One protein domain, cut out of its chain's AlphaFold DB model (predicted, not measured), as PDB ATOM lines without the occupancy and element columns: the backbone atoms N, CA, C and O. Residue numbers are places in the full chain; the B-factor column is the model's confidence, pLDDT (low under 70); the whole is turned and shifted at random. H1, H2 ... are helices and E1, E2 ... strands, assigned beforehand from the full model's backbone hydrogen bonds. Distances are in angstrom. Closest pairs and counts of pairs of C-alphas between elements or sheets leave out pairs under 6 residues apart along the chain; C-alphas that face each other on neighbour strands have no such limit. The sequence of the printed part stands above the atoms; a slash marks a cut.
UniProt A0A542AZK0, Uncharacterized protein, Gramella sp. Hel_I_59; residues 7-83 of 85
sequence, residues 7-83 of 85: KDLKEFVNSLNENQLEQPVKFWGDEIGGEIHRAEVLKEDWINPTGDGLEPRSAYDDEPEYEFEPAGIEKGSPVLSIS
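AT A GLANCE: This is residues 7 to 83 of the 85 residues of an uncharacterized protein of Gramella sp. Hel_I_59 (UniProt A0A542AZK0). With little regular structure, this is an elongated run of loops with a two-strand antiparallel ribbon, E1 and E2, small helices H1 and H2 toward one end and looping residues 46 to 72, including H3, toward the other. The 77 printed residues include H1, H2, E1, H3 and E2 in that order; the class is mixed, with 29 residues in named elements. The whole is only just loose, close to compact, with radius of gyration of the C-alphas 14.0 A and spans 45 by 27 by 18 A.

HOW THE PARTS SIT: E1, residues 35 to 41, and E2, residues 78 to 83, are antiparallel at 151 degrees; N 40 and O 79, 3.0 A apart, are within hydrogen-bond range. H1, residues 7 to 14, is close to but not clearly touching H2, residues 18 to 21; their closest C-alphas, Val 13 and Leu 21, are 7.9 A apart. H1 is apart from H3, residues 57 to 60. Every O i to N i+4 pair in H1 is within hydrogen-bond range; H2 and H3 are too short for one.

IN THESE COORDINATES: First to last C-alpha, E1 measures 18.0 A, E2 16.7 A, H1 10.6 A, H3 5.7 A and H2 5.0 A. H1 begins at C-alpha 7 (-128.254, -3.376, -174.726); E2 ends at C-alpha 83 (-144.630, -15.199, -179.856).

THE WHOLE: The farthest C-alphas, Lys 7 and Glu 65, are 46.0 A apart. The printed part has no cut; the links H2 to E1, E1 to H3 and H3 to E2 are long. In this model 34 printed residues have pLDDT under 70, among them 23 to 40.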
ATOM      1  N   LYS A   7    -128.744  -4.066-175.921       76.94
ATOM      2  CA  LYS A   7    -128.254  -3.376-174.726       76.94
ATOM      3  C   LYS A   7    -129.187  -3.572-173.521       76.94
ATOM      4  O   LYS A   7    -128.689  -3.860-172.441       76.94
ATOM      5  N   ASP A   8    -130.500  -3.486-173.725       76.38
ATOM      6  CA  ASP A   8    -131.508  -3.624-172.665       76.38
ATOM      7  C   ASP A   8    -131.534  -5.067-172.132       76.38
ATOM      8  O   ASP A   8    -131.616  -5.294-170.927       76.38
ATOM      9  N   LEU A   9    -131.369  -6.051-173.028       75.88
ATOM     10  CA  LEU A   9    -131.228  -7.462-172.652       75.88
ATOM     11  C   LEU A   9    -129.970  -7.688-171.808       75.88
ATOM     12  O   LEU A   9    -130.016  -8.358-170.781       75.88
ATOM     13  N   LYS A  10    -128.841  -7.099-172.215       81.25
ATOM     14  CA  LYS A  10    -127.588  -7.198-171.464       81.25
ATOM     15  C   LYS A  10    -127.702  -6.560-170.077       81.25
ATOM     16  O   LYS A  10    -127.183  -7.113-169.112       81.25
ATOM     17  N   GLU A  11    -128.357  -5.407-169.971       86.12
ATOM     18  CA  GLU A  11    -128.610  -4.742-168.688       86.12
ATOM     19  C   GLU A  11    -129.531  -5.577-167.791       86.12
ATOM     20  O   GLU A  11    -129.244  -5.717-166.603       86.12
ATOM     21  N   PHE A  12    -130.567  -6.206-168.358       83.88
ATOM     22  CA  PHE A  12    -131.430  -7.134-167.629       83.88
ATOM     23  C   PHE A  12    -130.660  -8.317-167.054       83.88
ATOM     24  O   PHE A  12    -130.709  -8.553-165.851       83.88
ATOM     25  N   VAL A  13    -129.927  -9.042-167.901       83.00
ATOM     26  CA  VAL A  13    -129.207 -10.257-167.500       83.00
ATOM     27  C   VAL A  13    -128.167  -9.937-166.426       83.00
ATOM     28  O   VAL A  13    -128.066 -10.658-165.442       83.00
ATOM     29  N   ASN A  14    -127.466  -8.806-166.547       87.38
ATOM     30  CA  ASN A  14    -126.513  -8.350-165.529       87.38
ATOM     31  C   ASN A  14    -127.164  -7.913-164.205       87.38
ATOM     32  O   ASN A  14    -126.449  -7.723-163.225       87.38
ATOM     33  N   SER A  15    -128.483  -7.701-164.170       85.25
ATOM     34  CA  SER A  15    -129.214  -7.382-162.937       85.25
ATOM     35  C   SER A  15    -129.654  -8.621-162.149       85.25
ATOM     36  O   SER A  15    -130.077  -8.485-161.002       85.25
ATOM     37  N   LEU A  16    -129.560  -9.813-162.747       85.44
ATOM     38  CA  LEU A  16    -129.934 -11.075-162.113       85.44
ATOM     39  C   LEU A  16    -128.836 -11.540-161.147       85.44
ATOM     40  O   LEU A  16    -127.648 -11.319-161.382       85.44
ATOM     41  N   ASN A  17    -129.232 -12.188-160.052       87.69
ATOM     42  CA  ASN A  17    -128.281 -12.800-159.121       87.69
ATOM     43  C   ASN A  17    -127.810 -14.185-159.611       87.69
ATOM     44  O   ASN A  17    -128.401 -14.755-160.526       87.69
ATOM     45  N   GLU A  18    -126.761 -14.737-158.990       85.25
ATOM     46  CA  GLU A  18    -126.185 -16.034-159.395       85.25
ATOM     47  C   GLU A  18    -127.225 -17.161-159.405       85.25
ATOM     48  O   GLU A  18    -127.331 -17.875-160.397       85.25
ATOM     49  N   ASN A  19    -128.072 -17.252-158.377       75.12
ATOM     50  CA  ASN A  19    -129.113 -18.282-158.314       75.12
ATOM     51  C   ASN A  19    -130.112 -18.178-159.479       75.12
ATOM     52  O   ASN A  19    -130.580 -19.196-159.971       75.12
ATOM     53  N   GLN A  20    -130.448 -16.966-159.929       74.12
ATOM     54  CA  GLN A  20    -131.336 -16.744-161.078       74.12
ATOM     55  C   GLN A  20    -130.649 -17.058-162.413       74.12
ATOM     56  O   GLN A  20    -131.311 -17.509-163.343       74.12
ATOM     57  N   LEU A  21    -129.337 -16.829-162.516       77.25
ATOM     58  CA  LEU A  21    -128.550 -17.153-163.710       77.25
ATOM     59  C   LEU A  21    -128.330 -18.664-163.876       77.25
ATOM     60  O   LEU A  21    -128.156 -19.126-165.002       77.25
ATOM     61  N   GLU A  22    -128.353 -19.427-162.781       74.75
ATOM     62  CA  GLU A  22    -128.259 -20.893-162.807       74.75
ATOM     63  C   GLU A  22    -129.586 -21.598-163.135       74.75
ATOM     64  O   GLU A  22    -129.602 -22.808-163.377       74.75
ATOM     65  N   GLN A  23    -130.709 -20.872-163.179       63.22
ATOM     66  CA  GLN A  23    -131.996 -21.467-163.538       63.22
ATOM     67  C   GLN A  23    -132.017 -21.866-165.027       63.22
ATOM     68  O   GLN A  23    -131.641 -21.068-165.890       63.22
ATOM     69  N   PRO A  24    -132.480 -23.085-165.369       53.19
ATOM     70  CA  PRO A  24    -132.616 -23.493-166.760       53.19
ATOM     71  C   PRO A  24    -133.642 -22.608-167.470       53.19
ATOM     72  O   PRO A  24    -134.716 -22.328-166.934       53.19
ATOM     73  N   VAL A  25    -133.327 -22.202-168.699       63.25
ATOM     74  CA  VAL A  25    -134.263 -21.458-169.549       63.25
ATOM     75  C   VAL A  25    -135.488 -22.338-169.814       63.25
ATOM     76  O   VAL A  25    -135.366 -23.405-170.414       63.25
ATOM     77  N   LYS A  26    -136.666 -21.894-169.359       59.47
ATOM     78  CA  LYS A  26    -137.953 -22.538-169.644       59.47
ATOM     79  C   LYS A  26    -138.677 -21.764-170.748       59.47
ATOM     80  O   LYS A  26    -138.787 -20.541-170.673       59.47
ATOM     81  N   PHE A  27    -139.149 -22.481-171.762       55.12
ATOM     82  CA  PHE A  27    -139.955 -21.946-172.862       55.12
ATOM     83  C   PHE A  27    -141.440 -22.199-172.582       55.12
ATOM     84  O   PHE A  27    -141.777 -23.130-171.849       55.12
ATOM     85  N   TRP A  28    -142.318 -21.376-173.153       50.78
ATOM     86  CA  TRP A  28    -143.769 -21.547-173.055       50.78
ATOM     87  C   TRP A  28    -144.319 -22.045-174.397       50.78
ATOM     88  O   TRP A  28    -144.054 -21.402-175.406       50.78
ATOM     89  N   GLY A  29    -145.063 -23.157-174.410       53.09
ATOM     90  CA  GLY A  29    -145.615 -23.792-175.622       53.09
ATOM     91  C   GLY A  29    -144.880 -25.068-176.072       53.09
ATOM     92  O   GLY A  29    -143.719 -25.279-175.725       53.09
ATOM     93  N   ASP A  30    -145.574 -25.916-176.842       44.25
ATOM     94  CA  ASP A  30    -145.088 -27.224-177.338       44.25
ATOM     95  C   ASP A  30    -143.956 -27.125-178.380       44.25
ATOM     96  O   ASP A  30    -143.251 -28.103-178.643       44.25
ATOM     97  N   GLU A  31    -143.753 -25.950-178.982       49.69
ATOM     98  CA  GLU A  31    -142.730 -25.739-180.004       49.69
ATOM     99  C   GLU A  31    -141.442 -25.171-179.398       49.69
ATOM    100  O   GLU A  31    -141.385 -24.061-178.866       49.69
ATOM    101  N   ILE A  32    -140.369 -25.958-179.493       47.53
ATOM    102  CA  ILE A  32    -139.024 -25.573-179.065       47.53
ATOM    103  C   ILE A  32    -138.476 -24.528-180.051       47.53
ATOM    104  O   ILE A  32    -137.781 -24.867-181.008       47.53
ATOM    105  N   GLY A  33    -138.776 -23.250-179.810       56.38
ATOM    106  CA  GLY A  33    -138.146 -22.117-180.493       56.38
ATOM    107  C   GLY A  33    -139.112 -21.012-180.927       56.38
ATOM    108  O   GLY A  33    -140.224 -21.274-181.361       56.38
ATOM    109  N   GLY A  34    -138.653 -19.762-180.823       53.59
ATOM    110  CA  GLY A  34    -139.371 -18.550-181.229       53.59
ATOM    111  C   GLY A  34    -138.603 -17.290-180.815       53.59
ATOM    112  O   GLY A  34    -137.650 -17.371-180.031       53.59
ATOM    113  N   GLU A  35    -138.979 -16.120-181.335       54.00
ATOM    114  CA  GLU A  35    -138.400 -14.857-180.868       54.00
ATOM    115  C   GLU A  35    -138.895 -14.543-179.448       54.00
ATOM    116  O   GLU A  35    -140.097 -14.530-179.164       54.00
ATOM    117  N   ILE A  36    -137.952 -14.278-178.537       59.03
ATOM    118  CA  ILE A  36    -138.266 -13.767-177.201       59.03
ATOM    119  C   ILE A  36    -138.736 -12.324-177.374       59.03
ATOM    120  O   ILE A  36    -137.921 -11.416-177.541       59.03
ATOM    121  N   HIS A  37    -140.043 -12.100-177.311       61.75
ATOM    122  CA  HIS A  37    -140.611 -10.756-177.425       61.75
ATOM    123  C   HIS A  37    -140.797 -10.087-176.056       61.75
ATOM    124  O   HIS A  37    -141.013  -8.876-175.976       61.75
ATOM    125  N   ARG A  38    -140.716 -10.855-174.959       59.59
ATOM    126  CA  ARG A  38    -140.883 -10.331-173.599       59.59
ATOM    127  C   ARG A  38    -140.098 -11.150-172.580       59.59
ATOM    128  O   ARG A  38    -140.073 -12.373-172.638       59.59
ATOM    129  N   ALA A  39    -139.497 -10.453-171.621       69.31
ATOM    130  CA  ALA A  39    -138.956 -11.038-170.401       69.31
ATOM    131  C   ALA A  39    -139.543 -10.291-169.203       69.31
ATOM    132  O   ALA A  39    -139.541  -9.055-169.172       69.31
ATOM    133  N   GLU A  40    -140.046 -11.021-168.216       69.38
ATOM    134  CA  GLU A  40    -140.584 -10.433-166.996       69.38
ATOM    135  C   GLU A  40    -140.235 -11.247-165.756       69.38
ATOM    136  O   GLU A  40    -139.960 -12.437-165.836       69.38
ATOM    137  N   VAL A  41    -140.217 -10.584-164.602       71.00
ATOM    138  CA  VAL A  41    -140.043 -11.239-163.304       71.00
ATOM    139  C   VAL A  41    -141.423 -11.449-162.705       71.00
ATOM    140  O   VAL A  41    -142.186 -10.483-162.573       71.00
ATOM    141  N   LEU A  42    -141.735 -12.689-162.330       78.00
ATOM    142  CA  LEU A  42    -143.022 -13.012-161.726       78.00
ATOM    143  C   LEU A  42    -143.202 -12.288-160.392       78.00
ATOM    144  O   LEU A  42    -142.295 -12.220-159.559       78.00
ATOM    145  N   LYS A  43    -144.405 -11.750-160.182       82.31
ATOM    146  CA  LYS A  43    -144.776 -11.015-158.961       82.31
ATOM    147  C   LYS A  43    -145.468 -11.894-157.914       82.31
ATOM    148  O   LYS A  43    -145.626 -11.458-156.772       82.31
ATOM    149  N   GLU A  44    -145.819 -13.114-158.297       83.38
ATOM    150  CA  GLU A  44    -146.501 -14.139-157.509       83.38
ATOM    151  C   GLU A  44    -146.115 -15.535-158.016       83.38
ATOM    152  O   GLU A  44    -145.408 -15.638-159.020       83.38
ATOM    153  N   ASP A  45    -146.560 -16.576-157.316       83.88
ATOM    154  CA  ASP A  45    -146.340 -17.969-157.710       83.88
ATOM    155  C   ASP A  45    -147.280 -18.357-158.854       83.88
ATOM    156  O   ASP A  45    -148.426 -17.908-158.899       83.88
ATOM    157  N   TRP A  46    -146.797 -19.186-159.778       84.56
ATOM    158  CA  TRP A  46    -147.579 -19.680-160.912       84.56
ATOM    159  C   TRP A  46    -147.643 -21.211-160.879       84.56
ATOM    160  O   TRP A  46    -146.649 -21.887-160.606       84.56
ATOM    161  N   ILE A  47    -148.825 -21.755-161.152       84.88
ATOM    162  CA  ILE A  47    -149.178 -23.184-161.110       84.88
ATOM    163  C   ILE A  47    -149.722 -23.624-162.479       84.88
ATOM    164  O   ILE A  47    -150.096 -22.769-163.270       84.88
ATOM    165  N   ASN A  48    -149.768 -24.925-162.780       81.12
ATOM    166  CA  ASN A  48    -150.405 -25.450-164.002       81.12
ATOM    167  C   ASN A  48    -151.593 -26.362-163.638       81.12
ATOM    168  O   ASN A  48    -151.482 -27.581-163.757       81.12
ATOM    169  N   PRO A  49    -152.698 -25.807-163.110       76.12
ATOM    170  CA  PRO A  49    -153.821 -26.615-162.634       76.12
ATOM    171  C   PRO A  49    -154.593 -27.295-163.773       76.12
ATOM    172  O   PRO A  49    -155.202 -28.340-163.560       76.12
ATOM    173  N   THR A  50    -154.583 -26.708-164.971       77.50
ATOM    174  CA  THR A  50    -155.363 -27.163-166.132       77.50
ATOM    175  C   THR A  50    -154.584 -28.103-167.050       77.50
ATOM    176  O   THR A  50    -155.184 -28.807-167.856       77.50
ATOM    177  N   GLY A  51    -153.255 -28.135-166.934       72.19
ATOM    178  CA  GLY A  51    -152.367 -28.818-167.875       72.19
ATOM    179  C   GLY A  51    -152.073 -28.001-169.137       72.19
ATOM    180  O   GLY A  51    -151.100 -28.305-169.823       72.19
ATOM    181  N   ASP A  52    -152.840 -26.939-169.397       72.31
ATOM    182  CA  ASP A  52    -152.805 -26.155-170.638       72.31
ATOM    183  C   ASP A  52    -151.932 -24.895-170.540       72.31
ATOM    184  O   ASP A  52    -151.765 -24.158-171.515       72.31
ATOM    185  N   GLY A  53    -151.348 -24.623-169.374       71.88
ATOM    186  CA  GLY A  53    -150.497 -23.459-169.207       71.88
ATOM    187  C   GLY A  53    -150.234 -23.107-167.759       71.88
ATOM    188  O   GLY A  53    -150.910 -23.537-166.834       71.88
ATOM    189  N   LEU A  54    -149.212 -22.279-167.560       77.00
ATOM    190  CA  LEU A  54    -148.979 -21.696-166.249       77.00
ATOM    191  C   LEU A  54    -149.955 -20.548-166.031       77.00
ATOM    192  O   LEU A  54    -150.117 -19.688-166.894       77.00
ATOM    193  N   GLU A  55    -150.531 -20.513-164.842       84.31
ATOM    194  CA  GLU A  55    -151.537 -19.554-164.420       84.31
ATOM    195  C   GLU A  55    -151.153 -18.987-163.041       84.31
ATOM    196  O   GLU A  55    -150.556 -19.702-162.225       84.31
ATOM    197  N   PRO A  56    -151.445 -17.704-162.753       86.50
ATOM    198  CA  PRO A  56    -151.136 -17.105-161.460       86.50
ATOM    199  C   PRO A  56    -151.933 -17.797-160.355       86.50
ATOM    200  O   PRO A  56    -153.147 -17.963-160.470       86.50
ATOM    201  N   ARG A  57    -151.263 -18.161-159.256       83.88
ATOM    202  CA  ARG A  57    -151.907 -18.842-158.124       83.88
ATOM    203  C   ARG A  57    -153.096 -18.050-157.579       83.88
ATOM    204  O   ARG A  57    -154.101 -18.657-157.229       83.88
ATOM    205  N   SER A  58    -153.017 -16.717-157.584       85.81
ATOM    206  CA  SER A  58    -154.104 -15.859-157.099       85.81
ATOM    207  C   SER A  58    -155.412 -15.973-157.883       85.81
ATOM    208  O   SER A  58    -156.462 -15.630-157.345       85.81
ATOM    209  N   ALA A  59    -155.392 -16.490-159.116       84.06
ATOM    210  CA  ALA A  59    -156.618 -16.777-159.862       84.06
ATOM    211  C   ALA A  59    -157.467 -17.887-159.211       84.06
ATOM    212  O   ALA A  59    -158.645 -18.010-159.532       84.06
ATOM    213  N   TYR A  60    -156.878 -18.655-158.289       80.81
ATOM    214  CA  TYR A  60    -157.462 -19.844-157.674       80.81
ATOM    215  C   TYR A  60    -157.527 -19.772-156.140       80.81
ATOM    216  O   TYR A  60    -157.876 -20.759-155.499       80.81
ATOM    217  N   ASP A  61    -157.208 -18.625-155.528       72.69
ATOM    218  CA  ASP A  61    -157.150 -18.486-154.061       72.69
ATOM    219  C   ASP A  61    -158.513 -18.727-153.366       72.69
ATOM    220  O   ASP A  61    -158.543 -19.060-152.179       72.69
ATOM    221  N   ASP A  62    -159.628 -18.611-154.099       71.31
ATOM    222  CA  ASP A  62    -160.993 -18.857-153.607       71.31
ATOM    223  C   ASP A  62    -161.507 -20.292-153.876       71.31
ATOM    224  O   ASP A  62    -162.635 -20.616-153.498       71.31
ATOM    225  N   GLU A  63    -160.716 -21.164-154.514       66.44
ATOM    226  CA  GLU A  63    -161.117 -22.528-154.891       66.44
ATOM    227  C   GLU A  63    -160.603 -23.567-153.871       66.44
ATOM    228  O   GLU A  63    -159.410 -23.880-153.841       66.44
ATOM    229  N   PRO A  64    -161.474 -24.142-153.019       56.12
ATOM    230  CA  PRO A  64    -161.045 -25.005-151.917       56.12
ATOM    231  C   PRO A  64    -160.670 -26.444-152.320       56.12
ATOM    232  O   PRO A  64    -160.218 -27.193-151.456       56.12
ATOM    233  N   GLU A  65    -160.870 -26.860-153.577       58.44
ATOM    234  CA  GLU A  65    -160.845 -28.285-153.966       58.44
ATOM    235  C   GLU A  65    -159.858 -28.668-155.078       58.44
ATOM    236  O   GLU A  65    -159.771 -29.848-155.419       58.44
ATOM    237  N   TYR A  66    -159.062 -27.741-155.616       57.09
ATOM    238  CA  TYR A  66    -158.031 -28.136-156.573       57.09
ATOM    239  C   TYR A  66    -156.800 -28.699-155.849       57.09
ATOM    240  O   TYR A  66    -156.097 -27.998-155.119       57.09
ATOM    241  N   GLU A  67    -156.511 -29.984-156.071       59.69
ATOM    242  CA  GLU A  67    -155.179 -30.539-155.822       59.69
ATOM    243  C   GLU A  67    -154.217 -29.914-156.839       59.69
ATOM    244  O   GLU A  67    -154.028 -30.410-157.948       59.69
ATOM    245  N   PHE A  68    -153.669 -28.755-156.483       59.97
ATOM    246  CA  PHE A  68    -152.720 -28.047-157.328       59.97
ATOM    247  C   PHE A  68    -151.429 -28.858-157.464       59.97
ATOM    248  O   PHE A  68    -150.855 -29.302-156.465       59.97
ATOM    249  N   GLU A  69    -150.916 -28.976-158.690       60.66
ATOM    250  CA  GLU A  69    -149.507 -29.319-158.864       60.66
ATOM    251  C   GLU A  69    -148.634 -28.293-158.112       60.66
ATOM    252  O   GLU A  69    -149.008 -27.115-158.011       60.66
ATOM    253  N   PRO A  70    -147.483 -28.705-157.541       61.72
ATOM    254  CA  PRO A  70    -146.575 -27.779-156.870       61.72
ATOM    255  C   PRO A  70    -146.251 -26.597-157.788       61.72
ATOM    256  O   PRO A  70    -146.151 -26.780-158.999       61.72
ATOM    257  N   ALA A  71    -146.093 -25.398-157.206       61.16
ATOM    258  CA  ALA A  71    -145.809 -24.162-157.938       61.16
ATOM    259  C   ALA A  71    -144.787 -24.418-159.056       61.16
ATOM    260  O   ALA A  71    -143.613 -24.687-158.799       61.16
ATOM    261  N   GLY A  72    -145.265 -24.394-160.304       68.25
ATOM    262  CA  GLY A  72    -144.460 -24.730-161.473       68.25
ATOM    263  C   GLY A  72    -143.351 -23.702-161.704       68.25
ATOM    264  O   GLY A  72    -142.303 -24.033-162.279       68.25
ATOM    265  N   ILE A  73    -143.574 -22.468-161.226       75.00
ATOM    266  CA  ILE A  73    -142.601 -21.379-161.150       75.00
ATOM    267  C   ILE A  73    -142.872 -20.518-159.901       75.00
ATOM    268  O   ILE A  73    -144.003 -20.112-159.639       75.00
ATOM    269  N   GLU A  74    -141.816 -20.214-159.146       79.75
ATOM    270  CA  GLU A  74    -141.877 -19.400-157.928       79.75
ATOM    271  C   GLU A  74    -141.872 -17.891-158.226       79.75
ATOM    272  O   GLU A  74    -141.289 -17.410-159.209       79.75
ATOM    273  N   LYS A  75    -142.470 -17.109-157.323       78.69
ATOM    274  CA  LYS A  75    -142.349 -15.650-157.318       78.69
ATOM    275  C   LYS A  75    -140.881 -15.212-157.391       78.69
ATOM    276  O   LYS A  75    -140.047 -15.627-156.593       78.69
ATOM    277  N   GLY A  76    -140.581 -14.271-158.288       67.06
ATOM    278  CA  GLY A  76    -139.227 -13.745-158.492       67.06
ATOM    279  C   GLY A  76    -138.414 -14.469-159.569       67.06
ATOM    280  O   GLY A  76    -137.324 -13.997-159.911       67.06
ATOM    281  N   SER A  77    -138.937 -15.553-160.149       72.12
ATOM    282  CA  SER A  77    -138.344 -16.177-161.330       72.12
ATOM    283  C   SER A  77    -138.500 -15.291-162.576       72.12
ATOM    284  O   SER A  77    -139.571 -14.707-162.789       72.12
ATOM    285  N   PRO A  78    -137.455 -15.173-163.415       66.25
ATOM    286  CA  PRO A  78    -137.571 -14.584-164.740       66.25
ATOM    287  C   PRO A  78    -138.267 -15.563-165.694       66.25
ATOM    288  O   PRO A  78    -137.936 -16.746-165.736       66.25
ATOM    289  N   VAL A  79    -139.212 -15.064-166.484       70.31
ATOM    290  CA  VAL A  79    -139.946 -15.840-167.490       70.31
ATOM    291  C   VAL A  79    -139.833 -15.142-168.834       70.31
ATOM    292  O   VAL A  79    -139.881 -13.912-168.920       70.31
ATOM    293  N   LEU A  80    -139.646 -15.942-169.881       66.31
ATOM    294  CA  LEU A  80    -139.530 -15.486-171.257       66.31
ATOM    295  C   LEU A  80    -140.802 -15.868-172.007       66.31
ATOM    296  O   LEU A  80    -141.180 -17.037-172.033       66.31
ATOM    297  N   SER A  81    -141.455 -14.888-172.622       66.25
ATOM    298  CA  SER A  81    -142.575 -15.135-173.526       66.25
ATOM    299  C   SER A  81    -142.053 -15.219-174.956       66.25
ATOM    300  O   SER A  81    -141.305 -14.343-175.406       66.25
ATOM    301  N   ILE A  82    -142.474 -16.261-175.668       60.09
ATOM    302  CA  ILE A  82    -142.253 -16.425-177.105       60.09
ATOM    303  C   ILE A  82    -143.554 -16.133-177.850       60.09
ATOM    304  O   ILE A  82    -144.635 -16.436-177.348       60.09
ATOM    305  N   SER A  83    -143.467 -15.464-178.998       50.03
ATOM    306  CA  SER A  83    -144.630 -15.199-179.856       50.03
ATOM    307  C   SER A  83    -144.592 -16.184-181.005       50.03
ATOM    308  O   SER A  83    -143.532 -16.370-181.602       50.03
TER     309      SER A  83